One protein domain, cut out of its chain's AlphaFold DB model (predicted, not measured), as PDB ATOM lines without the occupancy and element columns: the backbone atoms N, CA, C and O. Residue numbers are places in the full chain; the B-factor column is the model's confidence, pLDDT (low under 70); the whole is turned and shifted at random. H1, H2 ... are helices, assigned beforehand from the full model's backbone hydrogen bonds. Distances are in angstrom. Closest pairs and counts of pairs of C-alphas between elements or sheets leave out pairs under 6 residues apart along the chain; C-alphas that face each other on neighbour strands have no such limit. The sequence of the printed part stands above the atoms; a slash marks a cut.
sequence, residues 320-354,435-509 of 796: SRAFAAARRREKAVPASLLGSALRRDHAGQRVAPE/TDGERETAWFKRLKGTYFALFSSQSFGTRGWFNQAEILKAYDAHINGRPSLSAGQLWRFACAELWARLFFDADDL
ATOM      1  N   SER A 320     112.400 129.700 116.166       46.25
ATOM      2  CA  SER A 320     112.894 129.544 117.544       46.25
ATOM      3  C   SER A 320     114.262 130.196 117.776       46.25
ATOM      4  O   SER A 320     114.515 130.658 118.884       46.25
ATOM      5  N   ARG A 321     115.111 130.339 116.748       45.53
ATOM      6  CA  ARG A 321     116.316 131.187 116.775       45.53
ATOM      7  C   ARG A 321     115.961 132.669 116.839       45.53
ATOM      8  O   ARG A 321     116.548 133.377 117.646       45.53
ATOM      9  N   ALA A 322     114.968 133.124 116.076       46.41
ATOM     10  CA  ALA A 322     114.467 134.496 116.130       46.41
ATOM     11  C   ALA A 322     113.778 134.806 117.470       46.41
ATOM     12  O   ALA A 322     114.043 135.848 118.058       46.41
ATOM     13  N   PHE A 323     112.978 133.883 118.010       45.78
ATOM     14  CA  PHE A 323     112.371 133.993 119.338       45.78
ATOM     15  C   PHE A 323     113.402 133.870 120.461       45.78
ATOM     16  O   PHE A 323     113.259 134.559 121.458       45.78
ATOM     17  N   ALA A 324     114.454 133.059 120.322       40.38
ATOM     18  CA  ALA A 324     115.560 133.000 121.281       40.38
ATOM     19  C   ALA A 324     116.477 134.230 121.188       40.38
ATOM     20  O   ALA A 324     117.000 134.661 122.206       40.38
ATOM     21  N   ALA A 325     116.646 134.833 120.009       40.00
ATOM     22  CA  ALA A 325     117.316 136.121 119.833       40.00
ATOM     23  C   ALA A 325     116.458 137.278 120.380       40.00
ATOM     24  O   ALA A 325     116.978 138.188 121.021       40.00
ATOM     25  N   ALA A 326     115.134 137.208 120.214       37.31
ATOM     26  CA  ALA A 326     114.166 138.137 120.796       37.31
ATOM     27  C   ALA A 326     113.964 137.927 122.313       37.31
ATOM     28  O   ALA A 326     113.700 138.890 123.021       37.31
ATOM     29  N   ARG A 327     114.158 136.706 122.832       37.41
ATOM     30  CA  ARG A 327     114.266 136.398 124.269       37.41
ATOM     31  C   ARG A 327     115.657 136.679 124.826       37.41
ATOM     32  O   ARG A 327     115.750 137.004 125.982       37.41
ATOM     33  N   ARG A 328     116.740 136.672 124.044       41.88
ATOM     34  CA  ARG A 328     118.032 137.279 124.447       41.88
ATOM     35  C   ARG A 328     117.974 138.805 124.467       41.88
ATOM     36  O   ARG A 328     118.791 139.454 125.107       41.88
ATOM     37  N   ARG A 329     116.973 139.377 123.797       36.94
ATOM     38  CA  ARG A 329     116.481 140.726 124.080       36.94
ATOM     39  C   ARG A 329     115.734 140.819 125.423       36.94
ATOM     40  O   ARG A 329     115.357 141.929 125.792       36.94
ATOM     41  N   GLU A 330     115.620 139.743 126.215       39.97
ATOM     42  CA  GLU A 330     115.649 139.840 127.683       39.97
ATOM     43  C   GLU A 330     117.040 140.341 128.082       39.97
ATOM     44  O   GLU A 330     117.959 139.592 128.389       39.97
ATOM     45  N   LYS A 331     117.146 141.668 127.971       45.94
ATOM     46  CA  LYS A 331     118.105 142.588 128.572       45.94
ATOM     47  C   LYS A 331     119.549 142.092 128.564       45.94
ATOM     48  O   LYS A 331     120.063 141.657 129.589       45.94
ATOM     49  N   ALA A 332     120.235 142.314 127.439       55.09
ATOM     50  CA  ALA A 332     121.673 142.571 127.484       55.09
ATOM     51  C   ALA A 332     121.958 143.489 128.680       55.09
ATOM     52  O   ALA A 332     121.289 144.519 128.828       55.09
ATOM     53  N   VAL A 333     122.874 143.064 129.551       63.38
ATOM     54  CA  VAL A 333     123.233 143.791 130.767       63.38
ATOM     55  C   VAL A 333     123.638 145.199 130.335       63.38
ATOM     56  O   VAL A 333     124.578 145.346 129.551       63.38
ATOM     57  N   PRO A 334     122.903 146.247 130.744       71.12
ATOM     58  CA  PRO A 334     123.224 147.588 130.298       71.12
ATOM     59  C   PRO A 334     124.649 147.949 130.715       71.12
ATOM     60  O   PRO A 334     124.994 147.816 131.886       71.12
ATOM     61  N   ALA A 335     125.451 148.505 129.803       74.38
ATOM     62  CA  ALA A 335     126.756 149.080 130.155       74.38
ATOM     63  C   ALA A 335     126.638 150.181 131.234       74.38
ATOM     64  O   ALA A 335     127.610 150.513 131.908       74.38
ATOM     65  N   SER A 336     125.428 150.712 131.456       79.69
ATOM     66  CA  SER A 336     125.116 151.592 132.583       79.69
ATOM     67  C   SER A 336     125.235 150.921 133.955       79.69
ATOM     68  O   SER A 336     125.214 151.637 134.946       79.69
ATOM     69  N   LEU A 337     125.351 149.594 134.050       86.75
ATOM     70  CA  LEU A 337     125.635 148.880 135.303       86.75
ATOM     71  C   LEU A 337     127.133 148.795 135.610       86.75
ATOM     72  O   LEU A 337     127.502 148.527 136.746       86.75
ATOM     73  N   LEU A 338     127.991 149.052 134.621       89.38
ATOM     74  CA  LEU A 338     129.436 149.108 134.812       89.38
ATOM     75  C   LEU A 338     129.843 150.467 135.382       89.38
ATOM     76  O   LEU A 338     129.200 151.476 135.084       89.38
ATOM     77  N   GLY A 339     130.901 150.502 136.180       86.94
ATOM     78  CA  GLY A 339     131.491 151.723 136.724       86.94
ATOM     79  C   GLY A 339     132.439 152.420 135.740       86.94
ATOM     80  O   GLY A 339     132.640 151.987 134.603       86.94
ATOM     81  N   SER A 340     133.017 153.544 136.163       82.38
ATOM     82  CA  SER A 340     133.835 154.418 135.309       82.38
ATOM     83  C   SER A 340     135.119 153.765 134.775       82.38
ATOM     84  O   SER A 340     135.557 154.126 133.680       82.38
ATOM     85  N   ALA A 341     135.700 152.801 135.500       83.25
ATOM     86  CA  ALA A 341     136.909 152.088 135.086       83.25
ATOM     87  C   ALA A 341     136.642 151.152 133.898       83.25
ATOM     88  O   ALA A 341     137.474 151.040 133.005       83.25
ATOM     89  N   LEU A 342     135.448 150.546 133.844       85.38
ATOM     90  CA  LEU A 342     135.061 149.579 132.806       85.38
ATOM     91  C   LEU A 342     134.218 150.192 131.670       85.38
ATOM     92  O   LEU A 342     133.962 149.539 130.658       85.38
ATOM     93  N   ARG A 343     133.755 151.443 131.831       73.69
ATOM     94  CA  ARG A 343     133.030 152.203 130.793       73.69
ATOM     95  C   ARG A 343     133.937 152.932 129.813       73.69
ATOM     96  O   ARG A 343     133.496 153.203 128.698       73.69
ATOM     97  N   ARG A 344     135.145 153.323 130.231       55.94
ATOM     98  CA  ARG A 344     136.093 153.974 129.324       55.94
ATOM     99  C   ARG A 344     136.509 152.958 128.269       55.94
ATOM    100  O   ARG A 344     137.049 151.909 128.605       55.94
ATOM    101  N   ASP A 345     136.225 153.293 127.013       48.47
ATOM    102  CA  ASP A 345     136.740 152.602 125.838       48.47
ATOM    103  C   ASP A 345     138.262 152.455 125.995       48.47
ATOM    104  O   ASP A 345     139.023 153.370 125.676       48.47
ATOM    105  N   HIS A 346     138.724 151.277 126.419       46.31
ATOM    106  CA  HIS A 346     140.068 150.784 126.118       46.31
ATOM    107  C   HIS A 346     140.126 150.444 124.617       46.31
ATOM    108  O   HIS A 346     140.539 149.371 124.193       46.31
ATOM    109  N   ALA A 347     139.696 151.386 123.768       38.94
ATOM    110  CA  ALA A 347     139.717 151.276 122.316       38.94
ATOM    111  C   ALA A 347     141.147 151.114 121.770       38.94
ATOM    112  O   ALA A 347     141.308 150.703 120.625       38.94
ATOM    113  N   GLY A 348     142.176 151.387 122.583       36.91
ATOM    114  CA  GLY A 348     143.582 151.141 122.255       36.91
ATOM    115  C   GLY A 348     144.072 149.705 122.492       36.91
ATOM    116  O   GLY A 348     145.123 149.352 121.971       36.91
ATOM    117  N   GLN A 349     143.326 148.874 123.230       40.72
ATOM    118  CA  GLN A 349     143.644 147.461 123.488       40.72
ATOM    119  C   GLN A 349     142.440 146.569 123.170       40.72
ATOM    120  O   GLN A 349     142.152 145.603 123.865       40.72
ATOM    121  N   ARG A 350     141.731 146.844 122.066       35.22
ATOM    122  CA  ARG A 350     140.914 145.790 121.454       35.22
ATOM    123  C   ARG A 350     141.858 144.730 120.895       35.22
ATOM    124  O   ARG A 350     142.152 144.729 119.702       35.22
ATOM    125  N   VAL A 351     142.315 143.818 121.748       37.78
ATOM    126  CA  VAL A 351     142.650 142.479 121.283       37.78
ATOM    127  C   VAL A 351     141.339 141.966 120.704       37.78
ATOM    128  O   VAL A 351     140.333 141.861 121.407       37.78
ATOM    129  N   ALA A 352     141.283 141.804 119.380       34.88
ATOM    130  CA  ALA A 352     140.140 141.144 118.776       34.88
ATOM    131  C   ALA A 352     140.020 139.797 119.496       34.88
ATOM    132  O   ALA A 352     141.018 139.072 119.503       34.88
ATOM    133  N   PRO A 353     138.883 139.476 120.146       44.78
ATOM    134  CA  PRO A 353     138.743 138.169 120.761       44.78
ATOM    135  C   PRO A 353     139.035 137.159 119.660       44.78
ATOM    136  O   PRO A 353     138.390 137.215 118.606       44.78
ATOM    137  N   GLU A 354     140.054 136.317 119.858       43.81
ATOM    138  CA  GLU A 354     140.337 135.261 118.896       43.81
ATOM    139  C   GLU A 354     139.020 134.519 118.652       43.81
ATOM    140  O   GLU A 354     138.315 134.187 119.616       43.81
ATOM    141  N   THR A 435     113.910 125.544 139.596       76.62
ATOM    142  CA  THR A 435     114.990 125.885 138.667       76.62
ATOM    143  C   THR A 435     116.141 126.583 139.402       76.62
ATOM    144  O   THR A 435     115.942 127.184 140.464       76.62
ATOM    145  N   ASP A 436     117.343 126.569 138.815       73.25
ATOM    146  CA  ASP A 436     118.521 127.247 139.385       73.25
ATOM    147  C   ASP A 436     118.228 128.728 139.678       73.25
ATOM    148  O   ASP A 436     118.503 129.220 140.770       73.25
ATOM    149  N   GLY A 437     117.562 129.422 138.749       77.75
ATOM    150  CA  GLY A 437     117.206 130.833 138.910       77.75
ATOM    151  C   GLY A 437     116.172 131.098 140.011       77.75
ATOM    152  O   GLY A 437     116.274 132.104 140.716       77.75
ATOM    153  N   GLU A 438     115.186 130.216 140.194       83.06
ATOM    154  CA  GLU A 438     114.210 130.333 141.289       83.06
ATOM    155  C   GLU A 438     114.873 130.112 142.649       83.06
ATOM    156  O   GLU A 438     114.608 130.861 143.594       83.06
ATOM    157  N   ARG A 439     115.780 129.134 142.735       85.31
ATOM    158  CA  ARG A 439     116.547 128.847 143.948       85.31
ATOM    159  C   ARG A 439     117.494 129.986 144.299       85.31
ATOM    160  O   ARG A 439     117.454 130.467 145.429       85.31
ATOM    161  N   GLU A 440     118.277 130.466 143.334       85.06
ATOM    162  CA  GLU A 440     119.142 131.637 143.506       85.06
ATOM    163  C   GLU A 440     118.318 132.837 144.000       85.06
ATOM    164  O   GLU A 440     118.665 133.454 145.004       85.06
ATOM    165  N   THR A 441     117.167 133.115 143.376       83.81
ATOM    166  CA  THR A 441     116.252 134.192 143.799       83.81
ATOM    167  C   THR A 441     115.777 134.016 145.245       83.81
ATOM    168  O   THR A 441     115.750 134.980 146.017       83.81
ATOM    169  N   ALA A 442     115.383 132.802 145.636       77.62
ATOM    170  CA  ALA A 442     114.944 132.505 146.999       77.62
ATOM    171  C   ALA A 442     116.075 132.724 148.017       77.62
ATOM    172  O   ALA A 442     115.863 133.325 149.073       77.62
ATOM    173  N   TRP A 443     117.294 132.308 147.675       80.81
ATOM    174  CA  TRP A 443     118.473 132.461 148.520       80.81
ATOM    175  C   TRP A 443     118.904 133.928 148.641       80.81
ATOM    176  O   TRP A 443     119.183 134.381 149.751       80.81
ATOM    177  N   PHE A 444     118.840 134.709 147.556       76.75
ATOM    178  CA  PHE A 444     119.023 136.166 147.592       76.75
ATOM    179  C   PHE A 444     118.026 136.844 148.536       76.75
ATOM    180  O   PHE A 444     118.412 137.685 149.344       76.75
ATOM    181  N   LYS A 445     116.744 136.455 148.495       69.75
ATOM    182  CA  LYS A 445     115.723 136.979 149.419       69.75
ATOM    183  C   LYS A 445     116.010 136.625 150.875       69.75
ATOM    184  O   LYS A 445     115.763 137.452 151.755       69.75
ATOM    185  N   ARG A 446     116.529 135.423 151.141       68.25
ATOM    186  CA  ARG A 446     116.892 134.982 152.495       68.25
ATOM    187  C   ARG A 446     118.111 135.733 153.028       68.25
ATOM    188  O   ARG A 446     118.080 136.194 154.162       68.25
ATOM    189  N   LEU A 447     119.134 135.910 152.197       68.50
ATOM    190  CA  LEU A 447     120.371 136.632 152.511       68.50
ATOM    191  C   LEU A 447     120.294 138.118 152.147       68.50
ATOM    192  O   LEU A 447     121.313 138.739 151.835       68.50
ATOM    193  N   LYS A 448     119.090 138.705 152.164       67.25
ATOM    194  CA  LYS A 448     118.896 140.024 151.565       67.25
ATOM    195  C   LYS A 448     119.785 141.101 152.184       67.25
ATOM    196  O   LYS A 448     120.279 141.946 151.448       67.25
ATOM    197  N   GLY A 449     119.981 141.038 153.506       60.47
ATOM    198  CA  GLY A 449     120.825 141.959 154.268       60.47
ATOM    199  C   GLY A 449     122.295 141.820 153.893       60.47
ATOM    200  O   GLY A 449     122.924 142.818 153.578       60.47
ATOM    201  N   THR A 450     122.797 140.587 153.787       70.88
ATOM    202  CA  THR A 450     124.187 140.298 153.400       70.88
ATOM    203  C   THR A 450     124.535 140.869 152.025       70.88
ATOM    204  O   THR A 450     125.505 141.603 151.882       70.88
ATOM    205  N   TYR A 451     123.734 140.574 150.996       78.19
ATOM    206  CA  TYR A 451     124.000 141.094 149.648       78.19
ATOM    207  C   TYR A 451     123.737 142.596 149.541       78.19
ATOM    208  O   TYR A 451     124.404 143.283 148.772       78.19
ATOM    209  N   PHE A 452     122.788 143.117 150.324       73.44
ATOM    210  CA  PHE A 452     122.577 144.553 150.421       73.44
ATOM    211  C   PHE A 452     123.821 145.255 150.987       73.44
ATOM    212  O   PHE A 452     124.299 146.212 150.379       73.44
ATOM    213  N   ALA A 453     124.371 144.760 152.100       67.19
ATOM    214  CA  ALA A 453     125.602 145.266 152.703       67.19
ATOM    215  C   ALA A 453     126.772 145.193 151.710       67.19
ATOM    216  O   ALA A 453     127.440 146.192 151.463       67.19
ATOM    217  N   LEU A 454     126.938 144.058 151.021       79.62
ATOM    218  CA  LEU A 454     127.973 143.894 149.998       79.62
ATOM    219  C   LEU A 454     127.866 144.953 148.887       79.62
ATOM    220  O   LEU A 454     128.844 145.637 148.591       79.62
ATOM    221  N   PHE A 455     126.682 145.132 148.292       84.12
ATOM    222  CA  PHE A 455     126.487 146.092 147.201       84.12
ATOM    223  C   PHE A 455     126.503 147.556 147.655       84.12
ATOM    224  O   PHE A 455     126.761 148.432 146.833       84.12
ATOM    225  N   SER A 456     126.235 147.843 148.931       75.25
ATOM    226  CA  SER A 456     126.287 149.200 149.505       75.25
ATOM    227  C   SER A 456     127.639 149.563 150.123       75.25
ATOM    228  O   SER A 456     127.851 150.728 150.471       75.25
ATOM    229  N   SER A 457     128.560 148.601 150.201       71.19
ATOM    230  CA  SER A 457     129.900 148.794 150.746       71.19
ATOM    231  C   SER A 457     130.711 149.854 149.997       71.19
ATOM    232  O   SER A 457     130.504 150.134 148.808       71.19
ATOM    233  N   GLN A 458     131.680 150.436 150.702       70.12
ATOM    234  CA  GLN A 458     132.561 151.456 150.141       70.12
ATOM    235  C   GLN A 458     133.461 150.896 149.035       70.12
ATOM    236  O   GLN A 458     133.629 151.545 148.001       70.12
ATOM    237  N   SER A 459     134.014 149.693 149.215       78.75
ATOM    238  CA  SER A 459     134.861 149.054 148.205       78.75
ATOM    239  C   SER A 459     134.091 148.834 146.898       78.75
ATOM    240  O   SER A 459     134.584 149.190 145.831       78.75
ATOM    241  N   PHE A 460     132.830 148.392 146.970       85.25
ATOM    242  CA  PHE A 460     131.983 148.207 145.792       85.25
ATOM    243  C   PHE A 460     131.756 149.523 145.031       85.25
ATOM    244  O   PHE A 460     131.823 149.559 143.802       85.25
ATOM    245  N   GLY A 461     131.509 150.623 145.750       79.19
ATOM    246  CA  GLY A 461     131.288 151.941 145.145       79.19
ATOM    247  C   GLY A 461     132.553 152.566 144.547       79.19
ATOM    248  O   GLY A 461     132.516 153.135 143.456       79.19
ATOM    249  N   THR A 462     133.690 152.434 145.232       77.88
ATOM    250  CA  THR A 462     134.938 153.139 144.882       77.88
ATOM    251  C   THR A 462     135.830 152.385 143.894       77.88
ATOM    252  O   THR A 462     136.593 153.026 143.173       77.88
ATOM    253  N   ARG A 463     135.685 151.056 143.757       85.12
ATOM    254  CA  ARG A 463     136.488 150.218 142.836       85.12
ATOM    255  C   ARG A 463     136.375 150.631 141.366       85.12
ATOM    256  O   ARG A 463     137.218 150.295 140.539       85.12
ATOM    257  N   GLY A 464     135.298 151.326 140.998       86.19
ATOM    258  CA  GLY A 464     135.071 151.800 139.631       86.19
ATOM    259  C   GLY A 464     134.629 150.712 138.645       86.19
ATOM    260  O   GLY A 464     134.436 151.016 137.466       86.19
ATOM    261  N   TRP A 465     134.424 149.468 139.094       92.31
ATOM    262  CA  TRP A 465     133.893 148.368 138.273       92.31
ATOM    263  C   TRP A 465     132.371 148.391 138.169       92.31
ATOM    264  O   TRP A 465     131.802 147.997 137.149       92.31
ATOM    265  N   PHE A 466     131.713 148.913 139.198       92.81
ATOM    266  CA  PHE A 466     130.274 148.831 139.386       92.81
ATOM    267  C   PHE A 466     129.632 150.219 139.326       92.81
ATOM    268  O   PHE A 466     130.183 151.195 139.828       92.81
ATOM    269  N   ASN A 467     128.443 150.320 138.732       88.19
ATOM    270  CA  ASN A 467     127.540 151.436 139.001       88.19
ATOM    271  C   ASN A 467     126.680 151.061 140.208       88.19
ATOM    272  O   ASN A 467     125.632 150.425 140.058       88.19
ATOM    273  N   GLN A 468     127.155 151.435 141.395       85.88
ATOM    274  CA  GLN A 468     126.548 151.059 142.666       85.88
ATOM    275  C   GLN A 468     125.061 151.432 142.742       85.88
ATOM    276  O   GLN A 468     124.239 150.584 143.095       85.88
ATOM    277  N   ALA A 469     124.689 152.650 142.337       79.81
ATOM    278  CA  ALA A 469     123.307 153.113 142.402       79.81
ATOM    279  C   ALA A 469     122.358 152.282 141.519       79.81
ATOM    280  O   ALA A 469     121.284 151.865 141.964       79.81
ATOM    281  N   GLU A 470     122.743 151.998 140.270       85.38
ATOM    282  CA  GLU A 470     121.896 151.205 139.371       85.38
ATOM    283  C   GLU A 470     121.830 149.725 139.782       85.38
ATOM    284  O   GLU A 470     120.775 149.105 139.624       85.38
ATOM    285  N   ILE A 471     122.898 149.166 140.361       90.44
ATOM    286  CA  ILE A 471     122.904 147.785 140.864       90.44
ATOM    287  C   ILE A 471     122.040 147.650 142.119       90.44
ATOM    288  O   ILE A 471     121.204 146.750 142.163       90.44
ATOM    289  N   LEU A 472     122.153 148.555 143.098       83.38
ATOM    290  CA  LEU A 472     121.304 148.548 144.299       83.38
ATOM    291  C   LEU A 472     119.819 148.673 143.945       83.38
ATOM    292  O   LEU A 472     118.980 147.936 144.463       83.38
ATOM    293  N   LYS A 473     119.489 149.548 142.994       81.56
ATOM    294  CA  LYS A 473     118.133 149.687 142.447       81.56
ATOM    295  C   LYS A 473     117.657 148.417 141.742       81.56
ATOM    296  O   LYS A 473     116.496 148.029 141.887       81.56
ATOM    297  N   ALA A 474     118.522 147.768 140.963       87.00
ATOM    298  CA  ALA A 474     118.186 146.516 140.294       87.00
ATOM    299  C   ALA A 474     117.981 145.365 141.288       87.00
ATOM    300  O   ALA A 474     117.058 144.564 141.112       87.00
ATOM    301  N   TYR A 475     118.803 145.324 142.334       85.88
ATOM    302  CA  TYR A 475     118.727 144.378 143.435       85.88
ATOM    303  C   TYR A 475     117.436 144.550 144.245       85.88
ATOM    304  O   TYR A 475     116.681 143.588 144.385       85.88
ATOM    305  N   ASP A 476     117.099 145.771 144.675       77.69
ATOM    306  CA  ASP A 476     115.832 146.061 145.363       77.69
ATOM    307  C   ASP A 476     114.622 145.634 144.515       77.69
ATOM    308  O   ASP A 476     113.715 144.942 144.992       77.69
ATOM    309  N   ALA A 477     114.636 145.957 143.218       78.06
ATOM    310  CA  ALA A 477     113.584 145.537 142.300       78.06
ATOM    311  C   ALA A 477     113.465 144.001 142.225       78.06
ATOM    312  O   ALA A 477     112.352 143.470 142.208       78.06
ATOM    313  N   HIS A 478     114.589 143.278 142.223       84.00
ATOM    314  CA  HIS A 478     114.626 141.814 142.219       84.00
ATOM    315  C   HIS A 478     114.032 141.216 143.506       84.00
ATOM    316  O   HIS A 478     113.129 140.378 143.438       84.00
ATOM    317  N   ILE A 479     114.456 141.699 144.678       74.25
ATOM    318  CA  ILE A 479     113.965 141.228 145.983       74.25
ATOM    319  C   ILE A 479     112.458 141.478 146.141       74.25
ATOM    320  O   ILE A 479     111.737 140.611 146.640       74.25
ATOM    321  N   ASN A 480     111.953 142.600 145.622       72.69
ATOM    322  CA  ASN A 480     110.531 142.959 145.644       72.69
ATOM    323  C   ASN A 480     109.687 142.294 144.533       72.69
ATOM    324  O   ASN A 480     108.547 142.700 144.293       72.69
ATOM    325  N   GLY A 481     110.217 141.280 143.839       74.00
ATOM    326  CA  GLY A 481     109.471 140.499 142.845       74.00
ATOM    327  C   GLY A 481     109.227 141.226 141.519       74.00
ATOM    328  O   GLY A 481     108.310 140.878 140.781       74.00
ATOM    329  N   ARG A 482     110.035 142.245 141.208       80.25
ATOM    330  CA  ARG A 482     110.010 143.005 139.948       80.25
ATOM    331  C   ARG A 482     111.390 142.963 139.281       80.25
ATOM    332  O   ARG A 482     111.993 144.019 139.072       80.25
ATOM    333  N   PRO A 483     111.928 141.767 138.976       76.44
ATOM    334  CA  PRO A 483     113.316 141.622 138.564       76.44
ATOM    335  C   PRO A 483     113.607 142.424 137.295       76.44
ATOM    336  O   PRO A 483     112.995 142.241 136.241       76.44
ATOM    337  N   SER A 484     114.564 143.342 137.410       80.31
ATOM    338  CA  SER A 484     115.132 144.037 136.255       80.31
ATOM    339  C   SER A 484     116.365 143.318 135.703       80.31
ATOM    340  O   SER A 484     116.613 143.440 134.502       80.31
ATOM    341  N   LEU A 485     117.041 142.536 136.557       84.56
ATOM    342  CA  LEU A 485     118.164 141.639 136.283       84.56
ATOM    343  C   LEU A 485     117.860 140.224 136.796       84.56
ATOM    344  O   LEU A 485     117.049 140.054 137.714       84.56
ATOM    345  N   SER A 486     118.518 139.223 136.207       85.06
ATOM    346  CA  SER A 486     118.468 137.835 136.676       85.06
ATOM    347  C   SER A 486     119.246 137.657 137.985       85.06
ATOM    348  O   SER A 486     120.141 138.444 138.300       85.06
ATOM    349  N   ALA A 487     118.925 136.600 138.736       85.50
ATOM    350  CA  ALA A 487     119.652 136.249 139.956       85.50
ATOM    351  C   ALA A 487     121.127 135.928 139.653       85.50
ATOM    352  O   ALA A 487     122.012 136.500 140.281       85.50
ATOM    353  N   GLY A 488     121.397 135.157 138.593       85.19
ATOM    354  CA  GLY A 488     122.758 134.888 138.120       85.19
ATOM    355  C   GLY A 488     123.569 136.142 137.760       85.19
ATOM    356  O   GLY A 488     124.788 136.153 137.906       85.19
ATOM    357  N   GLN A 489     122.927 137.237 137.340       87.62
ATOM    358  CA  GLN A 489     123.634 138.498 137.102       87.62
ATOM    359  C   GLN A 489     124.029 139.197 138.411       87.62
ATOM    360  O   GLN A 489     125.134 139.719 138.527       87.62
ATOM    361  N   LEU A 490     123.137 139.196 139.403       90.06
ATOM    362  CA  LEU A 490     123.436 139.711 140.742       90.06
ATOM    363  C   LEU A 490     124.529 138.875 141.420       90.06
ATOM    364  O   LEU A 490     125.428 139.429 142.046       90.06
ATOM    365  N   TRP A 491     124.492 137.557 141.217       90.00
ATOM    366  CA  TRP A 491     125.522 136.621 141.661       90.00
ATOM    367  C   TRP A 491     126.900 136.999 141.120       90.00
ATOM    368  O   TRP A 491     127.848 137.098 141.890       90.00
ATOM    369  N   ARG A 492     127.005 137.322 139.826       91.44
ATOM    370  CA  ARG A 492     128.271 137.767 139.224       91.44
ATOM    371  C   ARG A 492     128.823 139.035 139.862       91.44
ATOM    372  O   ARG A 492     130.019 139.098 140.123       91.44
ATOM    373  N   PHE A 493     127.977 140.030 140.140       93.62
ATOM    374  CA  PHE A 493     128.424 141.242 140.836       93.62
ATOM    375  C   PHE A 493     128.953 140.925 142.236       93.62
ATOM    376  O   PHE A 493     130.003 141.436 142.617       93.62
ATOM    377  N   ALA A 494     128.263 140.050 142.974       92.06
ATOM    378  CA  ALA A 494     128.696 139.641 144.304       92.06
ATOM    379  C   ALA A 494     130.025 138.870 144.263       92.06
ATOM    380  O   ALA A 494     130.954 139.212 144.991       92.06
ATOM    381  N   CYS A 495     130.148 137.878 143.377       92.62
ATOM    382  CA  CYS A 495     131.379 137.112 143.211       92.62
ATOM    383  C   CYS A 495     132.551 137.981 142.753       92.62
ATOM    384  O   CYS A 495     133.644 137.790 143.266       92.62
ATOM    385  N   ALA A 496     132.346 138.927 141.830       94.12
ATOM    386  CA  ALA A 496     133.410 139.821 141.373       94.12
ATOM    387  C   ALA A 496     133.934 140.726 142.493       94.12
ATOM    388  O   ALA A 496     135.142 140.901 142.602       94.12
ATOM    389  N   GLU A 497     133.049 141.283 143.323       92.81
ATOM    390  CA  GLU A 497     133.466 142.112 144.456       92.81
ATOM    391  C   GLU A 497     134.230 141.300 145.501       92.81
ATOM    392  O   GLU A 497     135.311 141.701 145.916       92.81
ATOM    393  N   LEU A 498     133.695 140.148 145.908       89.62
ATOM    394  CA  LEU A 498     134.346 139.303 146.912       89.62
ATOM    395  C   LEU A 498     135.676 138.746 146.407       89.62
ATOM    396  O   LEU A 498     136.648 138.712 147.152       89.62
ATOM    397  N   TRP A 499     135.733 138.351 145.134       91.94
ATOM    398  CA  TRP A 499     136.974 137.958 144.476       91.94
ATOM    399  C   TRP A 499     137.998 139.095 144.508       91.94
ATOM    400  O   TRP A 499     139.151 138.867 144.857       91.94
ATOM    401  N   ALA A 500     137.582 140.330 144.224       91.06
ATOM    402  CA  ALA A 500     138.498 141.459 144.249       91.06
ATOM    403  C   ALA A 500     139.050 141.743 145.654       91.06
ATOM    404  O   ALA A 500     140.251 141.948 145.803       91.06
ATOM    405  N   ARG A 501     138.192 141.668 146.680       87.69
ATOM    406  CA  ARG A 501     138.613 141.781 148.086       87.69
ATOM    407  C   ARG A 501     139.637 140.716 148.468       87.69
ATOM    408  O   ARG A 501     140.622 141.022 149.124       87.69
ATOM    409  N   LEU A 502     139.403 139.474 148.040       84.00
ATOM    410  CA  LEU A 502     140.275 138.339 148.339       84.00
ATOM    411  C   LEU A 502     141.663 138.472 147.706       84.00
ATOM    412  O   LEU A 502     142.647 138.135 148.356       84.00
ATOM    413  N   PHE A 503     141.732 138.919 146.450       86.12
ATOM    414  CA  PHE A 503     142.959 138.834 145.656       86.12
ATOM    415  C   PHE A 503     143.709 140.159 145.457       86.12
ATOM    416  O   PHE A 503     144.893 140.105 145.130       86.12
ATOM    417  N   PHE A 504     143.070 141.322 145.641       86.44
ATOM    418  CA  PHE A 504     143.699 142.631 145.374       86.44
ATOM    419  C   PHE A 504     143.656 143.620 146.536       86.44
ATOM    420  O   PHE A 504     144.468 144.539 146.550       86.44
ATOM    421  N   ASP A 505     142.723 143.469 147.478       81.94
ATOM    422  CA  ASP A 505     142.598 144.410 148.599       81.94
ATOM    423  C   ASP A 505     143.354 143.934 149.855       81.94
ATOM    424  O   ASP A 505     143.439 144.669 150.833       81.94
ATOM    425  N   ALA A 506     143.874 142.705 149.852       66.56
ATOM    426  CA  ALA A 506     144.621 142.145 150.970       66.56
ATOM    427  C   ALA A 506     146.119 142.463 150.866       66.56
ATOM    428  O   ALA A 506     146.714 142.273 149.806       66.56
ATOM    429  N   ASP A 507     146.724 142.881 151.983       54.06
ATOM    430  CA  ASP A 507     148.140 143.273 152.054       54.06
ATOM    431  C   ASP A 507     149.104 142.107 151.763       54.06
ATOM    432  O   ASP A 507     150.193 142.321 151.226       54.06
ATOM    433  N   ASP A 508     148.702 140.864 152.067       54.84
ATOM    434  CA  ASP A 508     149.454 139.661 151.713       54.84
ATOM    435  C   ASP A 508     148.535 138.442 151.499       54.84
ATOM    436  O   ASP A 508     147.766 138.049 152.378       54.84
ATOM    437  N   LEU A 509     148.659 137.775 150.345       55.78
ATOM    438  CA  LEU A 509     147.996 136.487 150.084       55.78
ATOM    439  C   LEU A 509     148.501 135.364 151.018       55.78
ATOM    440  O   LEU A 509     147.861 134.314 151.104       55.78
TER     441      LEU A 509
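Overview. This is residues 320 to 354 and 435 to 509 of the 796 residues of a protein of Dermabacter vaginalis (UniProt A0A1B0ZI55). The long helix H7 makes one side of a small helical body; H4 and H6, side by side and running opposite ways, pack with H3 around its first part, and short H5 is near H6 and H7. Two arms stick out: residues 320 to 329, with H1, and residues 344 to 354. The printed part has 110 residues with seven named helices, H1 to H7 in chain order, and no named strand: all helix. It is only just loose, close to compact, with a radius of gyration of the C-alphas of 15.9 A and spans of 48 by 40 by 25 A.

Arrangement. Start at H7, residues 487 to 503. Its residues 487 to 488 alone touch H3, residues 436 to 446, closest at the C-alphas of Ala 487 and Thr 441, 5.5 A, at a steep tilt of 67 degrees. H4, residues 448 to 456, only just touches H7, with 3 pairs of C-alphas within 8 A, closest Leu 454 and Ala 494, 7.1 A. H4 touches H6, residues 468 to 479, at a shallow tilt of 14 degrees, opposite ways; C-alphas 455 and 472 are closest, 6.4 A. H5, residues 458 to 462, is close to H7 but not clearly touching: C-alphas 460 and 497 are closest, 6.4 A. H1, residues 320 to 328, and H2, residues 340 to 343, are apart from H7. Every O i to N i+4 pair is within hydrogen-bond range in H1 and H3 to H7; H2 is too short for one.

Along the chain. Find C-alpha 487 at (119.652, 136.249, 139.956); H7 runs 24.1 A to C-alpha 503 at (142.959, 138.834, 145.656). H6 is 16.3 A long, H3 15.3 A, H4 12.0 A, H1 11.6 A, H5 6.0 A and H2 5.1 A.

Size, cuts and confidence. The C-alphas of Ser 320 and Asp 507, the farthest apart, are 51.2 A apart. Residues 355 to 434 are not printed; C-alphas 354 and 435 are 33.5 A apart across this cut. The link from H1 to H2 is long. Confidence is under 70 at 35 residues, among them 320 to 333 and 344 to 354.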